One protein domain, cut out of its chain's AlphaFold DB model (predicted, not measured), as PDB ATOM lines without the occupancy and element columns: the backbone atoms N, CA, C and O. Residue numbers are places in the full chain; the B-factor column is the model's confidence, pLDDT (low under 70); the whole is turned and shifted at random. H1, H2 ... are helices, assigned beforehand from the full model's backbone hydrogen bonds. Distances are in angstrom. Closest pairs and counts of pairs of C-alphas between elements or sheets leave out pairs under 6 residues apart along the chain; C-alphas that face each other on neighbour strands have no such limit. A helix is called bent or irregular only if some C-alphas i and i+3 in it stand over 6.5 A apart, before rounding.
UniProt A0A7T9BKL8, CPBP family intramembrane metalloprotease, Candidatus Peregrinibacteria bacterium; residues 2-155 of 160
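AT A GLANCE: This is residues 2 to 155 of the 160 residues of the protein "CPBP family intramembrane metalloprotease" of Candidatus Peregrinibacteria bacterium (UniProt A0A7T9BKL8). H3, H4, H5b and H6a form a bundle that runs up and down, each helix or arm against the one before it, with H5a continuing one side along H4. The long helix H2 lies outside the bundle and meets H3 over a short stretch; the small H1 packs on H3, and residues 149 to 155 stick out at the far end of H6. The printed part has 154 residues, of which 122 are in six named helices, H1 to H6 in order along the chain; there is no named strand, and the class is all helix. It is compact, with a radius of gyration of the C-alphas of 16.2 A and spans of 43 by 32 by 22 A.

HOW THE PARTS SIT: H1, residues 2 to 5, touches residues 65 to 71 alone of H3, residues 52 to 75; the closest C-alphas, of Ile 2 and Gly 70, are 5.0 A apart. H2, residues 16 to 41, only just touches H3, with 3 pairs of C-alphas within 8 A, the closest being Leu 23 and Tyr 59 at 6.7 A; this hairpin has a steep tilt of 44 degrees, opposite ways. H3, the hub, touches H4, residues 78 to 96, in a hairpin with a tilt of 35.4 degrees, only just steep; the closest C-alphas, of Leu 72 and Ala 81, are 4.9 A apart. H5, residues 102 to 127, was assigned as one helix by its hydrogen bonds but is bent, with C-alphas 113 and 116 6.6 A apart; its arms are H5a to 113 and H5b from 116. H4 and H5a touch as a hairpin, the C-alphas of Gly 90 and Gly 113 being closest at 3.8 A. H6, residues 131 to 153, likewise assigned as one helix, is bent, with C-alphas 142 and 145 7.0 A apart; its arms are H6a to 142 and H6b from 145. H6a touches H3, closest at the C-alphas of Ile 54 and Ala 138, 4.9 A apart. Every O i to N i+4 pair is within hydrogen-bond range in H2, H5a, H5b, H6a and H6b; H3 has 14 of 20, H4 11 of 15, and H1 is too short for one.

IN THESE COORDINATES: H1 begins at C-alpha 2 (0.266, -32.718, 18.418). H2 measures 36.8 A, H3 32.5 A and H4 29.0 A. H6b ends at C-alpha 153 (-9.796, -57.929, 52.882).

THE WHOLE: The C-alphas of Thr 15 and Gly 155 are farthest apart, at 49.4 A. The printed part has no cut and no long link. pLDDT is under 70 at residues 2 to 13, 16, 43 to 51 and 155.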
ATOM      1  N   ILE A   2       0.251 -31.283  18.037       57.59
ATOM      2  CA  ILE A   2       0.266 -32.718  18.418       57.59
ATOM      3  C   ILE A   2       1.697 -33.247  18.654       57.59
ATOM      4  O   ILE A   2       1.970 -33.882  19.666       57.59
ATOM      5  N   ILE A   3       2.643 -32.888  17.778       55.75
ATOM      6  CA  ILE A   3       4.063 -33.288  17.877       55.75
ATOM      7  C   ILE A   3       4.735 -32.780  19.170       55.75
ATOM      8  O   ILE A   3       5.662 -33.410  19.671       55.75
ATOM      9  N   GLU A   4       4.247 -31.682  19.759       67.19
ATOM     10  CA  GLU A   4       4.803 -31.160  21.016       67.19
ATOM     11  C   GLU A   4       4.451 -32.043  22.220       67.19
ATOM     12  O   GLU A   4       5.189 -32.028  23.192       67.19
ATOM     13  N   PHE A   5       3.384 -32.849  22.174       65.81
ATOM     14  CA  PHE A   5       3.044 -33.762  23.277       65.81
ATOM     15  C   PHE A   5       3.868 -35.052  23.252       65.81
ATOM     16  O   PHE A   5       4.163 -35.622  24.303       65.81
ATOM     17  N   PHE A   6       4.313 -35.462  22.063       60.91
ATOM     18  CA  PHE A   6       5.252 -36.571  21.863       60.91
ATOM     19  C   PHE A   6       6.701 -36.189  22.152       60.91
ATOM     20  O   PHE A   6       7.614 -37.000  22.013       60.91
ATOM     21  N   ARG A   7       6.954 -34.946  22.562       57.66
ATOM     22  CA  ARG A   7       8.291 -34.534  22.952       57.66
ATOM     23  C   ARG A   7       8.605 -35.075  24.341       57.66
ATOM     24  O   ARG A   7       8.204 -34.537  25.370       57.66
ATOM     25  N   VAL A   8       9.441 -36.100  24.363       53.16
ATOM     26  CA  VAL A   8      10.576 -36.082  25.286       53.16
ATOM     27  C   VAL A   8      11.655 -35.364  24.525       53.16
ATOM     28  O   VAL A   8      12.190 -35.889  23.550       53.16
ATOM     29  N   ARG A   9      11.994 -34.149  24.940       46.12
ATOM     30  CA  ARG A   9      13.353 -33.689  24.686       46.12
ATOM     31  C   ARG A   9      14.256 -34.656  25.459       46.12
ATOM     32  O   ARG A   9      14.505 -34.392  26.626       46.12
ATOM     33  N   ASN A  10      14.668 -35.764  24.825       48.62
ATOM     34  CA  ASN A  10      15.683 -36.731  25.286       48.62
ATOM     35  C   ASN A  10      15.213 -38.075  25.893       48.62
ATOM     36  O   ASN A  10      15.766 -38.492  26.905       48.62
ATOM     37  N   LEU A  11      14.300 -38.829  25.267       46.66
ATOM     38  CA  LEU A  11      14.309 -40.293  25.461       46.66
ATOM     39  C   LEU A  11      15.186 -40.899  24.361       46.66
ATOM     40  O   LEU A  11      14.773 -41.010  23.208       46.66
ATOM     41  N   ALA A  12      16.447 -41.165  24.714       54.19
ATOM     42  CA  ALA A  12      17.460 -41.832  23.887       54.19
ATOM     43  C   ALA A  12      17.720 -41.243  22.475       54.19
ATOM     44  O   ALA A  12      18.229 -41.939  21.604       54.19
ATOM     45  N   GLY A  13      17.378 -39.975  22.218       62.50
ATOM     46  CA  GLY A  13      17.613 -39.328  20.916       62.50
ATOM     47  C   GLY A  13      16.621 -39.699  19.801       62.50
ATOM     48  O   GLY A  13      16.867 -39.378  18.641       62.50
ATOM     49  N   LEU A  14      15.492 -40.344  20.121       70.25
ATOM     50  CA  LEU A  14      14.503 -40.782  19.128       70.25
ATOM     51  C   LEU A  14      13.608 -39.634  18.631       70.25
ATOM     52  O   LEU A  14      13.023 -38.895  19.428       70.25
ATOM     53  N   THR A  15      13.426 -39.534  17.310       75.62
ATOM     54  CA  THR A  15      12.476 -38.587  16.695       75.62
ATOM     55  C   THR A  15      11.020 -38.976  16.987       75.62
ATOM     56  O   THR A  15      10.724 -40.139  17.265       75.62
ATOM     57  N   SER A  16      10.075 -38.033  16.880       69.56
ATOM     58  CA  SER A  16       8.643 -38.313  17.096       69.56
ATOM     59  C   SER A  16       8.106 -39.417  16.177       69.56
ATOM     60  O   SER A  16       7.318 -40.247  16.618       69.56
ATOM     61  N   ASN A  17       8.581 -39.486  14.930       71.56
ATOM     62  CA  ASN A  17       8.183 -40.534  13.987       71.56
ATOM     63  C   ASN A  17       8.692 -41.914  14.422       71.56
ATOM     64  O   ASN A  17       7.964 -42.896  14.312       71.56
ATOM     65  N   MET A  18       9.913 -41.991  14.963       75.50
ATOM     66  CA  MET A  18      10.461 -43.238  15.505       75.50
ATOM     67  C   MET A  18       9.680 -43.698  16.735       75.50
ATOM     68  O   MET A  18       9.395 -44.882  16.860       75.50
ATOM     69  N   GLN A  19       9.285 -42.776  17.616       72.88
ATOM     70  CA  GLN A  19       8.467 -43.103  18.787       72.88
ATOM     71  C   GLN A  19       7.093 -43.659  18.381       72.88
ATOM     72  O   GLN A  19       6.668 -44.680  18.916       72.88
ATOM     73  N   ILE A  20       6.438 -43.043  17.390       73.25
ATOM     74  CA  ILE A  20       5.168 -43.538  16.835       73.25
ATOM     75  C   ILE A  20       5.360 -44.917  16.190       73.25
ATOM     76  O   ILE A  20       4.573 -45.823  16.448       73.25
ATOM     77  N   GLY A  21       6.415 -45.102  15.391       80.31
ATOM     78  CA  GLY A  21       6.710 -46.379  14.736       80.31
ATOM     79  C   GLY A  21       6.979 -47.512  15.729       80.31
ATOM     80  O   GLY A  21       6.402 -48.590  15.603       80.31
ATOM     81  N   LEU A  22       7.789 -47.252  16.759       77.12
ATOM     82  CA  LEU A  22       8.043 -48.198  17.848       77.12
ATOM     83  C   LEU A  22       6.761 -48.553  18.600       77.12
ATOM     84  O   LEU A  22       6.583 -49.703  18.991       77.12
ATOM     85  N   LEU A  23       5.851 -47.592  18.770       72.44
ATOM     86  CA  LEU A  23       4.581 -47.839  19.435       72.44
ATOM     87  C   LEU A  23       3.656 -48.716  18.600       72.44
ATOM     88  O   LEU A  23       3.107 -49.673  19.133       72.44
ATOM     89  N   VAL A  24       3.501 -48.422  17.307       79.81
ATOM     90  CA  VAL A  24       2.700 -49.263  16.406       79.81
ATOM     91  C   VAL A  24       3.244 -50.686  16.411       79.81
ATOM     92  O   VAL A  24       2.480 -51.631  16.591       79.81
ATOM     93  N   LEU A  25       4.565 -50.840  16.296       82.94
ATOM     94  CA  LEU A  25       5.213 -52.144  16.359       82.94
ATOM     95  C   LEU A  25       4.914 -52.856  17.681       82.94
ATOM     96  O   LEU A  25       4.490 -54.006  17.679       82.94
ATOM     97  N   ALA A  26       5.108 -52.181  18.809       76.38
ATOM     98  CA  ALA A  26       4.945 -52.809  20.105       76.38
ATOM     99  C   ALA A  26       3.463 -53.091  20.440       76.38
ATOM    100  O   ALA A  26       3.176 -54.133  21.023       76.38
ATOM    101  N   TYR A  27       2.514 -52.271  19.968       79.69
ATOM    102  CA  TYR A  27       1.081 -52.581  20.015       79.69
ATOM    103  C   TYR A  27       0.771 -53.866  19.245       79.69
ATOM    104  O   TYR A  27       0.201 -54.790  19.821       79.69
ATOM    105  N   LEU A  28       1.235 -53.982  17.996       83.81
ATOM    106  CA  LEU A  28       1.056 -55.195  17.194       83.81
ATOM    107  C   LEU A  28       1.667 -56.424  17.877       83.81
ATOM    108  O   LEU A  28       1.010 -57.461  17.961       83.81
ATOM    109  N   VAL A  29       2.881 -56.302  18.424       82.19
ATOM    110  CA  VAL A  29       3.534 -57.376  19.190       82.19
ATOM    111  C   VAL A  29       2.679 -57.783  20.386       82.19
ATOM    112  O   VAL A  29       2.453 -58.976  20.583       82.19
ATOM    113  N   THR A  30       2.151 -56.826  21.157       75.94
ATOM    114  CA  THR A  30       1.275 -57.160  22.288       75.94
ATOM    115  C   THR A  30      -0.030 -57.802  21.861       75.94
ATOM    116  O   THR A  30      -0.443 -58.767  22.490       75.94
ATOM    117  N   THR A  31      -0.665 -57.334  20.787       78.69
ATOM    118  CA  THR A  31      -1.903 -57.929  20.278       78.69
ATOM    119  C   THR A  31      -1.675 -59.368  19.834       78.69
ATOM    120  O   THR A  31      -2.458 -60.249  20.183       78.69
ATOM    121  N   VAL A  32      -0.580 -59.628  19.114       84.00
ATOM    122  CA  VAL A  32      -0.203 -60.984  18.708       84.00
ATOM    123  C   VAL A  32       0.100 -61.844  19.932       84.00
ATOM    124  O   VAL A  32      -0.408 -62.955  20.019       84.00
ATOM    125  N   TRP A  33       0.864 -61.339  20.903       81.38
ATOM    126  CA  TRP A  33       1.177 -62.082  22.125       81.38
ATOM    127  C   TRP A  33      -0.082 -62.447  22.920       81.38
ATOM    128  O   TRP A  33      -0.242 -63.605  23.290       81.38
ATOM    129  N   VAL A  34      -1.004 -61.497  23.111       76.75
ATOM    130  CA  VAL A  34      -2.298 -61.726  23.775       76.75
ATOM    131  C   VAL A  34      -3.107 -62.781  23.035       76.75
ATOM    132  O   VAL A  34      -3.620 -63.708  23.654       76.75
ATOM    133  N   TYR A  35      -3.193 -62.675  21.708       82.06
ATOM    134  CA  TYR A  35      -3.910 -63.647  20.890       82.06
ATOM    135  C   TYR A  35      -3.311 -65.052  21.022       82.06
ATOM    136  O   TYR A  35      -4.043 -66.022  21.215       82.06
ATOM    137  N   MET A  36      -1.983 -65.164  20.958       85.25
ATOM    138  CA  MET A  36      -1.280 -66.436  21.108       85.25
ATOM    139  C   MET A  36      -1.445 -67.017  22.515       85.25
ATOM    140  O   MET A  36      -1.652 -68.221  22.651       85.25
ATOM    141  N   HIS A  37      -1.393 -66.176  23.552       78.94
ATOM    142  CA  HIS A  37      -1.619 -66.590  24.933       78.94
ATOM    143  C   HIS A  37      -3.042 -67.122  25.111       78.94
ATOM    144  O   HIS A  37      -3.207 -68.263  25.528       78.94
ATOM    145  N   TRP A  38      -4.046 -66.368  24.662       81.31
ATOM    146  CA  TRP A  38      -5.441 -66.799  24.682       81.31
ATOM    147  C   TRP A  38      -5.657 -68.116  23.932       81.31
ATOM    148  O   TRP A  38      -6.332 -69.014  24.429       81.31
ATOM    149  N   LYS A  39      -5.036 -68.285  22.759       85.62
ATOM    150  CA  LYS A  39      -5.090 -69.543  22.002       85.62
ATOM    151  C   LYS A  39      -4.487 -70.731  22.755       85.62
ATOM    152  O   LYS A  39      -4.908 -71.855  22.491       85.62
ATOM    153  N   ALA A  40      -3.507 -70.496  23.625       86.12
ATOM    154  CA  ALA A  40      -2.807 -71.534  24.374       86.12
ATOM    155  C   ALA A  40      -3.470 -71.858  25.722       86.12
ATOM    156  O   ALA A  40      -3.509 -73.025  26.103       86.12
ATOM    157  N   THR A  41      -3.975 -70.854  26.443       81.38
ATOM    158  CA  THR A  41      -4.481 -70.998  27.821       81.38
ATOM    159  C   THR A  41      -5.998 -70.867  27.934       81.38
ATOM    160  O   THR A  41      -6.572 -71.288  28.931       81.38
ATOM    161  N   GLY A  42      -6.661 -70.289  26.929       78.44
ATOM    162  CA  GLY A  42      -8.061 -69.863  27.013       78.44
ATOM    163  C   GLY A  42      -8.259 -68.547  27.773       78.44
ATOM    164  O   GLY A  42      -9.378 -68.040  27.834       78.44
ATOM    165  N   GLU A  43      -7.190 -67.955  28.307       69.69
ATOM    166  CA  GLU A  43      -7.233 -66.741  29.117       69.69
ATOM    167  C   GLU A  43      -6.752 -65.541  28.296       69.69
ATOM    168  O   GLU A  43      -5.692 -65.568  27.676       69.69
ATOM    169  N   PHE A  44      -7.527 -64.455  28.277       64.81
ATOM    170  CA  PHE A  44      -7.146 -63.240  27.544       64.81
ATOM    171  C   PHE A  44      -5.993 -62.469  28.210       64.81
ATOM    172  O   PHE A  44      -5.331 -61.667  27.550       64.81
ATOM    173  N   PHE A  45      -5.751 -62.692  29.502       62.66
ATOM    174  CA  PHE A  45      -4.797 -61.929  30.300       62.66
ATOM    175  C   PHE A  45      -4.124 -62.868  31.295       62.66
ATOM    176  O   PHE A  45      -4.750 -63.287  32.264       62.66
ATOM    177  N   GLY A  46      -2.841 -63.165  31.085       48.91
ATOM    178  CA  GLY A  46      -2.026 -63.744  32.147       48.91
ATOM    179  C   GLY A  46      -2.096 -62.814  33.358       48.91
ATOM    180  O   GLY A  46      -1.852 -61.611  33.204       48.91
ATOM    181  N   SER A  47      -2.505 -63.372  34.498       49.62
ATOM    182  CA  SER A  47      -2.677 -62.757  35.823       49.62
ATOM    183  C   SER A  47      -2.023 -61.380  36.014       49.62
ATOM    184  O   SER A  47      -0.843 -61.193  35.707       49.62
ATOM    185  N   SER A  48      -2.788 -60.450  36.595       46.81
ATOM    186  CA  SER A  48      -2.363 -59.174  37.193       46.81
ATOM    187  C   SER A  48      -0.869 -59.134  37.566       46.81
ATOM    188  O   SER A  48      -0.456 -59.651  38.600       46.81
ATOM    189  N   GLY A  49      -0.054 -58.526  36.694       51.12
ATOM    190  CA  GLY A  49       1.418 -58.529  36.778       51.12
ATOM    191  C   GLY A  49       2.143 -58.641  35.427       51.12
ATOM    192  O   GLY A  49       3.366 -58.539  35.368       51.12
ATOM    193  N   SER A  50       1.406 -58.837  34.332       64.56
ATOM    194  CA  SER A  50       1.943 -59.051  32.988       64.56
ATOM    195  C   SER A  50       2.440 -57.772  32.294       64.56
ATOM    196  O   SER A  50       2.087 -56.646  32.650       64.56
ATOM    197  N   PHE A  51       3.259 -57.956  31.249       67.69
ATOM    198  CA  PHE A  51       3.824 -56.926  30.359       67.69
ATOM    199  C   PHE A  51       2.832 -55.808  29.962       67.69
ATOM    200  O   PHE A  51       3.218 -54.652  29.783       67.69
ATOM    201  N   GLN A  52       1.536 -56.127  29.884       72.31
ATOM    202  CA  GLN A  52       0.464 -55.177  29.591       72.31
ATOM    203  C   GLN A  52       0.284 -54.073  30.638       72.31
ATOM    204  O   GLN A  52      -0.031 -52.955  30.246       72.31
ATOM    205  N   SER A  53       0.520 -54.318  31.931       76.56
ATOM    206  CA  SER A  53       0.368 -53.278  32.964       76.56
ATOM    207  C   SER A  53       1.333 -52.106  32.768       76.56
ATOM    208  O   SER A  53       1.038 -50.991  33.189       76.56
ATOM    209  N   ILE A  54       2.460 -52.345  32.096       77.44
ATOM    210  CA  ILE A  54       3.450 -51.321  31.745       77.44
ATOM    211  C   ILE A  54       3.194 -50.797  30.332       77.44
ATOM    212  O   ILE A  54       3.268 -49.594  30.085       77.44
ATOM    213  N   PHE A  55       2.884 -51.698  29.397       80.00
ATOM    214  CA  PHE A  55       2.794 -51.347  27.988       80.00
ATOM    215  C   PHE A  55       1.480 -50.645  27.611       80.00
ATOM    216  O   PHE A  55       1.488 -49.733  26.785       80.00
ATOM    217  N   ALA A  56       0.360 -51.011  28.239       83.50
ATOM    218  CA  ALA A  56      -0.935 -50.389  27.974       83.50
ATOM    219  C   ALA A  56      -0.965 -48.876  28.239       83.50
ATOM    220  O   ALA A  56      -1.313 -48.126  27.322       83.50
ATOM    221  N   PRO A  57      -0.493 -48.397  29.403       89.19
ATOM    222  CA  PRO A  57      -0.334 -46.972  29.673       89.19
ATOM    223  C   PRO A  57       0.397 -46.207  28.573       89.19
ATOM    224  O   PRO A  57       0.066 -45.059  28.292       89.19
ATOM    225  N   PHE A  58       1.382 -46.831  27.923       86.12
ATOM    226  CA  PHE A  58       2.171 -46.165  26.900       86.12
ATOM    227  C   PHE A  58       1.333 -45.771  25.680       86.12
ATOM    228  O   PHE A  58       1.305 -44.596  25.299       86.12
ATOM    229  N   TYR A  59       0.617 -46.730  25.081       84.50
ATOM    230  CA  TYR A  59      -0.227 -46.429  23.924       84.50
ATOM    231  C   TYR A  59      -1.477 -45.639  24.310       84.50
ATOM    232  O   TYR A  59      -1.920 -44.793  23.534       84.50
ATOM    233  N   GLU A  60      -2.026 -45.851  25.510       92.38
ATOM    234  CA  GLU A  60      -3.188 -45.099  25.977       92.38
ATOM    235  C   GLU A  60      -2.849 -43.615  26.164       92.38
ATOM    236  O   GLU A  60      -3.524 -42.760  25.594       92.38
ATOM    237  N   GLU A  61      -1.754 -43.263  26.843       92.62
ATOM    238  CA  GLU A  61      -1.362 -41.853  26.968       92.62
ATOM    239  C   GLU A  61      -1.030 -41.211  25.617       92.62
ATOM    240  O   GLU A  61      -1.356 -40.048  25.376       92.62
ATOM    241  N   MET A  62      -0.434 -41.954  24.688       87.12
ATOM    242  CA  MET A  62      -0.193 -41.453  23.335       87.12
ATOM    243  C   MET A  62      -1.500 -41.116  22.603       87.12
ATOM    244  O   MET A  62      -1.621 -40.029  22.030       87.12
ATOM    245  N   ILE A  63      -2.481 -42.018  22.623       89.25
ATOM    246  CA  ILE A  63      -3.772 -41.807  21.957       89.25
ATOM    247  C   ILE A  63      -4.530 -40.671  22.646       89.25
ATOM    248  O   ILE A  63      -4.923 -39.702  21.995       89.25
ATOM    249  N   PHE A  64      -4.704 -40.749  23.964       94.56
ATOM    250  CA  PHE A  64      -5.565 -39.825  24.690       94.56
ATOM    251  C   PHE A  64      -4.895 -38.473  24.942       94.56
ATOM    252  O   PHE A  64      -5.517 -37.446  24.698       94.56
ATOM    253  N   ARG A  65      -3.630 -38.425  25.379       93.44
ATOM    254  CA  ARG A  65      -2.947 -37.161  25.743       93.44
ATOM    255  C   ARG A  65      -2.154 -36.573  24.584       93.44
ATOM    256  O   ARG A  65      -2.030 -35.353  24.497       93.44
ATOM    257  N   GLY A  66      -1.650 -37.414  23.687       88.06
ATOM    258  CA  GLY A  66      -0.966 -36.973  22.477       88.06
ATOM    259  C   GLY A  66      -1.941 -36.547  21.381       88.06
ATOM    260  O   GLY A  66      -2.003 -35.370  21.024       88.06
ATOM    261  N   LEU A  67      -2.703 -37.502  20.841       87.25
ATOM    262  CA  LEU A  67      -3.556 -37.276  19.668       87.25
ATOM    263  C   LEU A  67      -4.865 -36.561  20.019       87.25
ATOM    264  O   LEU A  67      -5.123 -35.477  19.495       87.25
ATOM    265  N   ILE A  68      -5.679 -37.144  20.903       92.19
ATOM    266  CA  ILE A  68      -7.034 -36.660  21.203       92.19
ATOM    267  C   ILE A  68      -6.978 -35.317  21.936       92.19
ATOM    268  O   ILE A  68      -7.480 -34.322  21.421       92.19
ATOM    269  N   LEU A  69      -6.327 -35.249  23.099       94.12
ATOM    270  CA  LEU A  69      -6.176 -34.011  23.866       94.12
ATOM    271  C   LEU A  69      -5.449 -32.931  23.065       94.12
ATOM    272  O   LEU A  69      -5.856 -31.772  23.107       94.12
ATOM    273  N   GLY A  70      -4.408 -33.315  22.318       89.12
ATOM    274  CA  GLY A  70      -3.706 -32.424  21.406       89.12
ATOM    275  C   GLY A  70      -4.670 -31.804  20.400       89.12
ATOM    276  O   GLY A  70      -4.788 -30.586  20.360       89.12
ATOM    277  N   GLY A  71      -5.410 -32.613  19.640       88.62
ATOM    278  CA  GLY A  71      -6.392 -32.126  18.665       88.62
ATOM    279  C   GLY A  71      -7.511 -31.288  19.295       88.62
ATOM    280  O   GLY A  71      -7.827 -30.200  18.811       88.62
ATOM    281  N   LEU A  72      -8.064 -31.729  20.424       94.06
ATOM    282  CA  LEU A  72      -9.103 -30.992  21.143       94.06
ATOM    283  C   LEU A  72      -8.601 -29.632  21.645       94.06
ATOM    284  O   LEU A  72      -9.337 -28.652  21.574       94.06
ATOM    285  N   ALA A  73      -7.352 -29.535  22.101       93.31
ATOM    286  CA  ALA A  73      -6.771 -28.281  22.576       93.31
ATOM    287  C   ALA A  73      -6.503 -27.255  21.456       93.31
ATOM    288  O   ALA A  73      -6.317 -26.081  21.771       93.31
ATOM    289  N   SER A  74      -6.497 -27.654  20.171       89.38
ATOM    290  CA  SER A  74      -6.469 -26.696  19.042       89.38
ATOM    291  C   SER A  74      -7.830 -26.104  18.739       89.38
ATOM    292  O   SER A  74      -7.899 -25.029  18.154       89.38
ATOM    293  N   LEU A  75      -8.892 -26.838  19.060       92.69
ATOM    294  CA  LEU A  75     -10.250 -26.527  18.625       92.69
ATOM    295  C   LEU A  75     -11.090 -25.929  19.756       92.69
ATOM    296  O   LEU A  75     -12.023 -25.173  19.504       92.69
ATOM    297  N   TYR A  76     -10.757 -26.254  21.006       95.69
ATOM    298  CA  TYR A  76     -11.546 -25.915  22.182       95.69
ATOM    299  C   TYR A  76     -10.691 -25.321  23.305       95.69
ATOM    300  O   TYR A  76      -9.461 -25.365  23.297       95.69
ATOM    301  N   SER A  77     -11.365 -24.796  24.334       96.81
ATOM    302  CA  SER A  77     -10.698 -24.359  25.563       96.81
ATOM    303  C   SER A  77      -9.954 -25.522  26.234       96.81
ATOM    304  O   SER A  77     -10.388 -26.674  26.165       96.81
ATOM    305  N   LYS A  78      -8.873 -25.227  26.973       95.19
ATOM    306  CA  LYS A  78      -8.114 -26.251  27.720       95.19
ATOM    307  C   LYS A  78      -9.004 -27.083  28.646       95.19
ATOM    308  O   LYS A  78      -8.814 -28.288  28.746       95.19
ATOM    309  N   ARG A  79      -9.977 -26.444  29.310       97.75
ATOM    310  CA  ARG A  79     -10.924 -27.127  30.206       97.75
ATOM    311  C   ARG A  79     -11.788 -28.117  29.427       97.75
ATOM    312  O   ARG A  79     -11.862 -29.276  29.803       97.75
ATOM    313  N   THR A  80     -12.364 -27.681  28.308       97.88
ATOM    314  CA  THR A  80     -13.170 -28.536  27.425       97.88
ATOM    315  C   THR A  80     -12.355 -29.707  26.881       97.88
ATOM    316  O   THR A  80     -12.819 -30.843  26.920       97.88
ATOM    317  N   ALA A  81     -11.126 -29.453  26.428       97.12
ATOM    318  CA  ALA A  81     -10.236 -30.485  25.910       97.12
ATOM    319  C   ALA A  81      -9.884 -31.538  26.976       97.12
ATOM    320  O   ALA A  81      -9.933 -32.732  26.688       97.12
ATOM    321  N   ILE A  82      -9.604 -31.107  28.216       98.38
ATOM    322  CA  ILE A  82      -9.397 -32.010  29.357       98.38
ATOM    323  C   ILE A  82     -10.649 -32.855  29.602       98.38
ATOM    324  O   ILE A  82     -10.537 -34.078  29.665       98.38
ATOM    325  N   CYS A  83     -11.828 -32.236  29.717       98.44
ATOM    326  CA  CYS A  83     -13.064 -32.959  30.016       98.44
ATOM    327  C   CYS A  83     -13.387 -34.001  28.940       98.44
ATOM    328  O   CYS A  83     -13.616 -35.162  29.266       98.44
ATOM    329  N   LEU A  84     -13.349 -33.614  27.663       98.25
ATOM    330  CA  LEU A  84     -13.664 -34.512  26.552       98.25
ATOM    331  C   LEU A  84     -12.638 -35.642  26.420       98.25
ATOM    332  O   LEU A  84     -13.020 -36.802  26.296       98.25
ATOM    333  N   SER A  85     -11.339 -35.337  26.508       97.69
ATOM    334  CA  SER A  85     -10.302 -36.372  26.464       97.69
ATOM    335  C   SER A  85     -10.426 -37.359  27.627       97.69
ATOM    336  O   SER A  85     -10.194 -38.549  27.428       97.69
ATOM    337  N   SER A  86     -10.770 -36.882  28.824       98.50
ATOM    338  CA  SER A  86     -10.909 -37.725  30.019       98.50
ATOM    339  C   SER A  86     -12.161 -38.591  29.952       98.50
ATOM    340  O   SER A  86     -12.108 -39.773  30.269       98.50
ATOM    341  N   PHE A  87     -13.266 -38.037  29.456       98.44
ATOM    342  CA  PHE A  87     -14.497 -38.779  29.211       98.44
ATOM    343  C   PHE A  87     -14.285 -39.933  28.222       98.44
ATOM    344  O   PHE A  87     -14.646 -41.073  28.513       98.44
ATOM    345  N   LEU A  88     -13.629 -39.661  27.088       98.25
ATOM    346  CA  LEU A  88     -13.293 -40.691  26.101       98.25
ATOM    347  C   LEU A  88     -12.358 -41.760  26.685       98.25
ATOM    348  O   LEU A  88     -12.525 -42.942  26.396       98.25
ATOM    349  N   PHE A  89     -11.410 -41.357  27.536       97.88
ATOM    350  CA  PHE A  89     -10.519 -42.279  28.241       97.88
ATOM    351  C   PHE A  89     -11.272 -43.176  29.238       97.88
ATOM    352  O   PHE A  89     -10.979 -44.363  29.329       97.88
ATOM    353  N   GLY A  90     -12.288 -42.652  29.929       97.31
ATOM    354  CA  GLY A  90     -13.184 -43.461  30.757       97.31
ATOM    355  C   GLY A  90     -13.926 -44.518  29.936       97.31
ATOM    356  O   GLY A  90     -13.827 -45.709  30.218       97.31
ATOM    357  N   ILE A  91     -14.607 -44.102  28.863       97.19
ATOM    358  CA  ILE A  91     -15.380 -45.004  27.985       97.19
ATOM    359  C   ILE A  91     -14.504 -46.087  27.347       97.19
ATOM    360  O   ILE A  91     -14.947 -47.223  27.192       97.19
ATOM    361  N   TRP A  92     -13.251 -45.772  27.016       94.62
ATOM    362  CA  TRP A  92     -12.288 -46.726  26.458       94.62
ATOM    363  C   TRP A  92     -12.105 -47.991  27.306       94.62
ATOM    364  O   TRP A  92     -11.751 -49.045  26.776       94.62
ATOM    365  N   HIS A  93     -12.367 -47.916  28.611       92.69
ATOM    366  CA  HIS A  93     -12.249 -49.054  29.515       92.69
ATOM    367  C   HIS A  93     -13.419 -50.036  29.432       92.69
ATOM    368  O   HIS A  93     -13.258 -51.177  29.851       92.69
ATOM    369  N   LEU A  94     -14.537 -49.679  28.784       90.56
ATOM    370  CA  LEU A  94     -15.640 -50.616  28.517       90.56
ATOM    371  C   LEU A  94     -15.200 -51.842  27.702       90.56
ATOM    372  O   LEU A  94     -15.833 -52.892  27.787       90.56
ATOM    373  N   LYS A  95     -14.076 -51.752  26.974       86.75
ATOM    374  CA  LYS A  95     -13.454 -52.893  26.283       86.75
ATOM    375  C   LYS A  95     -13.123 -54.065  27.216       86.75
ATOM    376  O   LYS A  95     -13.010 -55.192  26.748       86.75
ATOM    377  N   ASN A  96     -12.974 -53.804  28.516       85.38
ATOM    378  CA  ASN A  96     -12.638 -54.805  29.524       85.38
ATOM    379  C   ASN A  96     -13.870 -55.549  30.070       85.38
ATOM    380  O   ASN A  96     -13.736 -56.382  30.960       85.38
ATOM    381  N   PHE A  97     -15.067 -55.295  29.536       84.06
ATOM    382  CA  PHE A  97     -16.283 -56.029  29.896       84.06
ATOM    383  C   PHE A  97     -16.142 -57.570  29.882       84.06
ATOM    384  O   PHE A  97     -16.675 -58.200  30.787       84.06
ATOM    385  N   PRO A  98     -15.411 -58.214  28.946       80.75
ATOM    386  CA  PRO A  98     -15.279 -59.676  28.949       80.75
ATOM    387  C   PRO A  98     -14.477 -60.249  30.128       80.75
ATOM    388  O   PRO A  98     -14.462 -61.463  30.304       80.75
ATOM    389  N   ILE A  99     -13.760 -59.405  30.879       76.31
ATOM    390  CA  ILE A  99     -12.772 -59.827  31.887       76.31
ATOM    391  C   ILE A  99     -13.004 -59.221  33.274       76.31
ATOM    392  O   ILE A  99     -12.271 -59.538  34.208       76.31
ATOM    393  N   HIS A 100     -13.981 -58.327  33.410       80.12
ATOM    394  CA  HIS A 100     -14.314 -57.665  34.665       80.12
ATOM    395  C   HIS A 100     -15.808 -57.800  34.951       80.12
ATOM    396  O   HIS A 100     -16.627 -57.747  34.033       80.12
ATOM    397  N   SER A 101     -16.155 -57.919  36.234       84.56
ATOM    398  CA  SER A 101     -17.534 -57.779  36.704       84.56
ATOM    399  C   SER A 101     -18.106 -56.407  36.322       84.56
ATOM    400  O   SER A 101     -17.369 -55.440  36.097       84.56
ATOM    401  N   SER A 102     -19.436 -56.305  36.252       87.62
ATOM    402  CA  SER A 102     -20.125 -55.049  35.920       87.62
ATOM    403  C   SER A 102     -19.744 -53.930  36.890       87.62
ATOM    404  O   SER A 102     -19.516 -52.792  36.487       87.62
ATOM    405  N   GLU A 103     -19.625 -54.266  38.171       86.12
ATOM    406  CA  GLU A 103     -19.247 -53.366  39.247       86.12
ATOM    407  C   GLU A 103     -17.811 -52.879  39.054       86.12
ATOM    408  O   GLU A 103     -17.580 -51.669  38.990       86.12
ATOM    409  N   ALA A 104     -16.848 -53.796  38.890       84.88
ATOM    410  CA  ALA A 104     -15.446 -53.447  38.664       84.88
ATOM    411  C   ALA A 104     -15.269 -52.584  37.406       84.88
ATOM    412  O   ALA A 104     -14.496 -51.621  37.418       84.88
ATOM    413  N   LEU A 105     -16.031 -52.868  36.347       88.88
ATOM    414  CA  LEU A 105     -16.031 -52.077  35.122       88.88
ATOM    415  C   LEU A 105     -16.544 -50.651  35.362       88.88
ATOM    416  O   LEU A 105     -15.916 -49.693  34.911       88.88
ATOM    417  N   ILE A 106     -17.647 -50.487  36.100       91.50
ATOM    418  CA  ILE A 106     -18.182 -49.166  36.459       91.50
ATOM    419  C   ILE A 106     -17.155 -48.385  37.283       91.50
ATOM    420  O   ILE A 106     -16.872 -47.227  36.964       91.50
ATOM    421  N   TYR A 107     -16.546 -49.012  38.296       90.31
ATOM    422  CA  TYR A 107     -15.481 -48.382  39.081       90.31
ATOM    423  C   TYR A 107     -14.308 -47.959  38.198       90.31
ATOM    424  O   TYR A 107     -13.841 -46.826  38.312       90.31
ATOM    425  N   GLN A 108     -13.864 -48.824  37.283       91.12
ATOM    426  CA  GLN A 108     -12.769 -48.532  36.365       91.12
ATOM    427  C   GLN A 108     -13.096 -47.343  35.452       91.12
ATOM    428  O   GLN A 108     -12.282 -46.428  35.339       91.12
ATOM    429  N   VAL A 109     -14.282 -47.310  34.838       95.25
ATOM    430  CA  VAL A 109     -14.720 -46.222  33.945       95.25
ATOM    431  C   VAL A 109     -14.821 -44.895  34.697       95.25
ATOM    432  O   VAL A 109     -14.329 -43.874  34.214       95.25
ATOM    433  N   LEU A 110     -15.416 -44.892  35.893       96.25
ATOM    434  CA  LEU A 110     -15.558 -43.679  36.701       96.25
ATOM    435  C   LEU A 110     -14.204 -43.179  37.207       96.25
ATOM    436  O   LEU A 110     -13.900 -41.994  37.080       96.25
ATOM    437  N   TYR A 111     -13.360 -44.070  37.731       95.19
ATOM    438  CA  TYR A 111     -12.027 -43.722  38.217       95.19
ATOM    439  C   TYR A 111     -11.147 -43.159  37.093       95.19
ATOM    440  O   TYR A 111     -10.557 -42.081  37.222       95.19
ATOM    441  N   THR A 112     -11.089 -43.856  35.957       95.94
ATOM    442  CA  THR A 112     -10.281 -43.424  34.813       95.94
ATOM    443  C   THR A 112     -10.852 -42.172  34.160       95.94
ATOM    444  O   THR A 112     -10.079 -41.305  33.775       95.94
ATOM    445  N   GLY A 113     -12.174 -42.005  34.089       97.00
ATOM    446  CA  GLY A 113     -12.805 -40.841  33.467       97.00
ATOM    447  C   GLY A 113     -12.799 -39.570  34.322       97.00
ATOM    448  O   GLY A 113     -12.657 -38.474  33.779       97.00
ATOM    449  N   LEU A 114     -12.936 -39.698  35.645       97.75
ATOM    450  CA  LEU A 114     -13.143 -38.559  36.552       97.75
ATOM    451  C   LEU A 114     -11.911 -38.197  37.388       97.75
ATOM    452  O   LEU A 114     -11.806 -37.055  37.827       97.75
ATOM    453  N   ILE A 115     -10.979 -39.133  37.603       97.38
ATOM    454  CA  ILE A 115      -9.817 -38.922  38.482       97.38
ATOM    455  C   ILE A 115      -8.520 -38.992  37.680       97.38
ATOM    456  O   ILE A 115      -7.850 -37.973  37.489       97.38
ATOM    457  N   LEU A 116      -8.169 -40.177  37.174       97.25
ATOM    458  CA  LEU A 116      -6.901 -40.370  36.468       97.25
ATOM    459  C   LEU A 116      -6.900 -39.601  35.136       97.25
ATOM    460  O   LEU A 116      -5.940 -38.912  34.797       97.25
ATOM    461  N   GLY A 117      -8.024 -39.647  34.424       98.06
ATOM    462  CA  GLY A 117      -8.334 -38.930  33.190       98.06
ATOM    463  C   GLY A 117      -7.893 -37.464  33.220       98.06
ATOM    464  O   GLY A 117      -6.930 -37.091  32.528       98.06
ATOM    465  N   PRO A 118      -8.559 -36.647  34.056       98.50
ATOM    466  CA  PRO A 118      -8.290 -35.221  34.147       98.50
ATOM    467  C   PRO A 118      -6.896 -34.905  34.680       98.50
ATOM    468  O   PRO A 118      -6.263 -33.979  34.172       98.50
ATOM    469  N   LEU A 119      -6.392 -35.685  35.647       98.19
ATOM    470  CA  LEU A 119      -5.052 -35.508  36.212       98.19
ATOM    471  C   LEU A 119      -3.975 -35.590  35.124       98.19
ATOM    472  O   LEU A 119      -3.168 -34.670  34.970       98.19
ATOM    473  N   LEU A 120      -3.982 -36.671  34.346       97.56
ATOM    474  CA  LEU A 120      -2.975 -36.900  33.313       97.56
ATOM    475  C   LEU A 120      -3.139 -35.934  32.134       97.56
ATOM    476  O   LEU A 120      -2.147 -35.461  31.582       97.56
ATOM    477  N   ALA A 121      -4.377 -35.570  31.779       97.31
ATOM    478  CA  ALA A 121      -4.634 -34.568  30.745       97.31
ATOM    479  C   ALA A 121      -4.117 -33.178  31.151       97.31
ATOM    480  O   ALA A 121      -3.419 -32.515  30.379       97.31
ATOM    481  N   TRP A 122      -4.398 -32.745  32.381       97.38
ATOM    482  CA  TRP A 122      -3.861 -31.501  32.927       97.38
ATOM    483  C   TRP A 122      -2.328 -31.511  32.950       97.38
ATOM    484  O   TRP A 122      -1.698 -30.550  32.492       97.38
ATOM    485  N   LEU A 123      -1.729 -32.608  33.421       95.50
ATOM    486  CA  LEU A 123      -0.280 -32.761  33.500       95.50
ATOM    487  C   LEU A 123       0.365 -32.680  32.114       95.50
ATOM    488  O   LEU A 123       1.339 -31.946  31.939       95.50
ATOM    489  N   ALA A 124      -0.211 -33.355  31.118       93.19
ATOM    490  CA  ALA A 124       0.261 -33.313  29.741       93.19
ATOM    491  C   ALA A 124       0.222 -31.887  29.172       93.19
ATOM    492  O   ALA A 124       1.213 -31.438  28.596       93.19
ATOM    493  N   LEU A 125      -0.867 -31.130  29.380       93.31
ATOM    494  CA  LEU A 125      -0.963 -29.728  28.938       93.31
ATOM    495  C   LEU A 125       0.039 -28.810  29.647       93.31
ATOM    496  O   LEU A 125       0.560 -27.879  29.028       93.31
ATOM    497  N   ARG A 126       0.302 -29.041  30.939       92.62
ATOM    498  CA  ARG A 126       1.267 -28.251  31.713       92.62
ATOM    499  C   ARG A 126       2.689 -28.553  31.235       92.62
ATOM    500  O   ARG A 126       3.451 -27.636  30.924       92.62
ATOM    501  N   VAL A 127       3.078 -29.823  31.239       89.31
ATOM    502  CA  VAL A 127       4.466 -30.249  31.008       89.31
ATOM    503  C   VAL A 127       4.801 -30.300  29.516       89.31
ATOM    504  O   VAL A 127       5.975 -30.249  29.162       89.31
ATOM    505  N   LYS A 128       3.786 -30.314  28.640       88.75
ATOM    506  CA  LYS A 128       3.927 -30.504  27.189       88.75
ATOM    507  C   LYS A 128       4.675 -31.802  26.878       88.75
ATOM    508  O   LYS A 128       5.608 -31.823  26.087       88.75
ATOM    509  N   SER A 129       4.300 -32.872  27.577       86.19
ATOM    510  CA  SER A 129       4.862 -34.210  27.404       86.19
ATOM    511  C   SER A 129       3.901 -35.249  27.970       86.19
ATOM    512  O   SER A 129       3.341 -35.037  29.046       86.19
ATOM    513  N   ILE A 130       3.726 -36.375  27.275       88.81
ATOM    514  CA  ILE A 130       2.901 -37.497  27.759       88.81
ATOM    515  C   ILE A 130       3.621 -38.388  28.778       88.81
ATOM    516  O   ILE A 130       2.984 -39.118  29.527       88.81
ATOM    517  N   TRP A 131       4.950 -38.331  28.836       88.25
ATOM    518  CA  TRP A 131       5.768 -39.322  29.542       88.25
ATOM    519  C   TRP A 131       5.650 -39.303  31.067       88.25
ATOM    520  O   TRP A 131       5.582 -40.382  31.652       88.25
ATOM    521  N   PRO A 132       5.530 -38.139  31.733       90.69
ATOM    522  CA  PRO A 132       5.150 -38.120  33.142       90.69
ATOM    523  C   PRO A 132       3.817 -38.836  33.386       90.69
ATOM    524  O   PRO A 132       3.678 -39.560  34.368       90.69
ATOM    525  N   GLY A 133       2.860 -38.683  32.464       93.25
ATOM    526  CA  GLY A 133       1.586 -39.384  32.541       93.25
ATOM    527  C   GLY A 133       1.723 -40.888  32.329       93.25
ATOM    528  O   GLY A 133       1.143 -41.645  33.096       93.25
ATOM    529  N   VAL A 134       2.564 -41.319  31.380       91.62
ATOM    530  CA  VAL A 134       2.880 -42.742  31.152       91.62
ATOM    531  C   VAL A 134       3.422 -43.378  32.428       91.62
ATOM    532  O   VAL A 134       2.962 -44.445  32.815       91.62
ATOM    533  N   LEU A 135       4.377 -42.727  33.098       91.75
ATOM    534  CA  LEU A 135       4.987 -43.257  34.319       91.75
ATOM    535  C   LEU A 135       3.977 -43.366  35.464       91.75
ATOM    536  O   LEU A 135       3.913 -44.400  36.127       91.75
ATOM    537  N   ILE A 136       3.165 -42.326  35.679       94.56
ATOM    538  CA  ILE A 136       2.109 -42.337  36.702       94.56
ATOM    539  C   ILE A 136       1.090 -43.436  36.404       94.56
ATOM    540  O   ILE A 136       0.722 -44.191  37.298       94.56
ATOM    541  N   HIS A 137       0.660 -43.560  35.151       94.44
ATOM    542  CA  HIS A 137      -0.339 -44.537  34.742       94.44
ATOM    543  C   HIS A 137       0.205 -45.975  34.817       94.44
ATOM    544  O   HIS A 137      -0.456 -46.848  35.373       94.44
ATOM    545  N   ALA A 138       1.441 -46.227  34.384       90.62
ATOM    546  CA  ALA A 138       2.095 -47.523  34.578       90.62
ATOM    547  C   ALA A 138       2.245 -47.882  36.055       90.62
ATOM    548  O   ALA A 138       1.939 -49.005  36.449       90.62
ATOM    549  N   THR A 139       2.623 -46.918  36.894       90.94
ATOM    550  CA  THR A 139       2.695 -47.126  38.346       90.94
ATOM    551  C   THR A 139       1.317 -47.451  38.924       90.94
ATOM    552  O   THR A 139       1.183 -48.396  39.696       90.94
ATOM    553  N   ASN A 140       0.275 -46.729  38.506       91.06
ATOM    554  CA  ASN A 140      -1.104 -46.999  38.904       91.06
ATOM    555  C   ASN A 140      -1.539 -48.428  38.539       91.06
ATOM    556  O   ASN A 140      -2.097 -49.137  39.372       91.06
ATOM    557  N   ASN A 141      -1.235 -48.880  37.322       88.75
ATOM    558  CA  ASN A 141      -1.593 -50.224  36.871       88.75
ATOM    559  C   ASN A 141      -0.810 -51.317  37.606       88.75
ATOM    560  O   ASN A 141      -1.369 -52.375  37.884       88.75
ATOM    561  N   LEU A 142       0.454 -51.070  37.958       85.81
ATOM    562  CA  LEU A 142       1.259 -51.994  38.764       85.81
ATOM    563  C   LEU A 142       0.764 -52.097  40.215       85.81
ATOM    564  O   LEU A 142       0.852 -53.167  40.811       85.81
ATOM    565  N   LEU A 143       0.229 -51.011  40.782       86.00
ATOM    566  CA  LEU A 143      -0.308 -50.986  42.148       86.00
ATOM    567  C   LEU A 143      -1.776 -51.423  42.234       86.00
ATOM    568  O   LEU A 143      -2.253 -51.767  43.315       86.00
ATOM    569  N   SER A 144      -2.495 -51.439  41.112       82.69
ATOM    570  CA  SER A 144      -3.909 -51.812  41.069       82.69
ATOM    571  C   SER A 144      -4.204 -53.176  41.723       82.69
ATOM    572  O   SER A 144      -5.099 -53.220  42.568       82.69
ATOM    573  N   PRO A 145      -3.444 -54.264  41.476       79.19
ATOM    574  CA  PRO A 145      -3.685 -55.553  42.135       79.19
ATOM    575  C   PRO A 145      -3.632 -55.471  43.665       79.19
ATOM    576  O   PRO A 145      -4.446 -56.092  44.344       79.19
ATOM    577  N   LEU A 146      -2.723 -54.653  44.212       79.44
ATOM    578  CA  LEU A 146      -2.623 -54.424  45.653       79.44
ATOM    579  C   LEU A 146      -3.862 -53.698  46.187       79.44
ATOM    580  O   LEU A 146      -4.392 -54.084  47.226       79.44
ATOM    581  N   SER A 147      -4.357 -52.679  45.474       74.56
ATOM    582  CA  SER A 147      -5.588 -51.986  45.879       74.56
ATOM    583  C   SER A 147      -6.805 -52.913  45.887       74.56
ATOM    584  O   SER A 147      -7.584 -52.882  46.837       74.56
ATOM    585  N   TRP A 148      -6.928 -53.797  44.893       72.88
ATOM    586  CA  TRP A 148      -8.014 -54.775  44.828       72.88
ATOM    587  C   TRP A 148      -7.917 -55.809  45.948       72.88
ATOM    588  O   TRP A 148      -8.921 -56.130  46.578       72.88
ATOM    589  N   TRP A 149      -6.706 -56.278  46.257       75.50
ATOM    590  CA  TRP A 149      -6.472 -57.198  47.368       75.50
ATOM    591  C   TRP A 149      -6.881 -56.593  48.719       75.50
ATOM    592  O   TRP A 149      -7.583 -57.239  49.497       75.50
ATOM    593  N   ILE A 150      -6.525 -55.329  48.971       78.38
ATOM    594  CA  ILE A 150      -6.926 -54.606  50.189       78.38
ATOM    595  C   ILE A 150      -8.453 -54.476  50.274       78.38
ATOM    596  O   ILE A 150      -9.028 -54.720  51.330       78.38
ATOM    597  N   ILE A 151      -9.131 -54.138  49.174       74.25
ATOM    598  CA  ILE A 151     -10.600 -54.038  49.134       74.25
ATOM    599  C   ILE A 151     -11.259 -55.395  49.439       74.25
ATOM    600  O   ILE A 151     -12.245 -55.450  50.175       74.25
ATOM    601  N   GLY A 152     -10.679 -56.494  48.948       71.81
ATOM    602  CA  GLY A 152     -11.135 -57.848  49.262       71.81
ATOM    603  C   GLY A 152     -11.028 -58.195  50.751       71.81
ATOM    604  O   GLY A 152     -11.953 -58.790  51.303       71.81
ATOM    605  N   LEU A 153      -9.955 -57.764  51.428       76.69
ATOM    606  CA  LEU A 153      -9.796 -57.929  52.882       76.69
ATOM    607  C   LEU A 153     -10.843 -57.153  53.692       76.69
ATOM    608  O   LEU A 153     -11.197 -57.568  54.792       76.69
ATOM    609  N   LEU A 154     -11.358 -56.050  53.146       78.62
ATOM    610  CA  LEU A 154     -12.411 -55.241  53.764       78.62
ATOM    611  C   LEU A 154     -13.824 -55.828  53.569       78.62
ATOM    612  O   LEU A 154     -14.803 -55.194  53.951       78.62
ATOM    613  N   GLY A 155     -13.944 -57.033  52.998       66.31
ATOM    614  CA  GLY A 155     -15.211 -57.761  52.872       66.31
ATOM    615  C   GLY A 155     -15.994 -57.487  51.585       66.31
ATOM    616  O   GLY A 155     -17.096 -58.005  51.424       66.31
TER     617      GLY A 155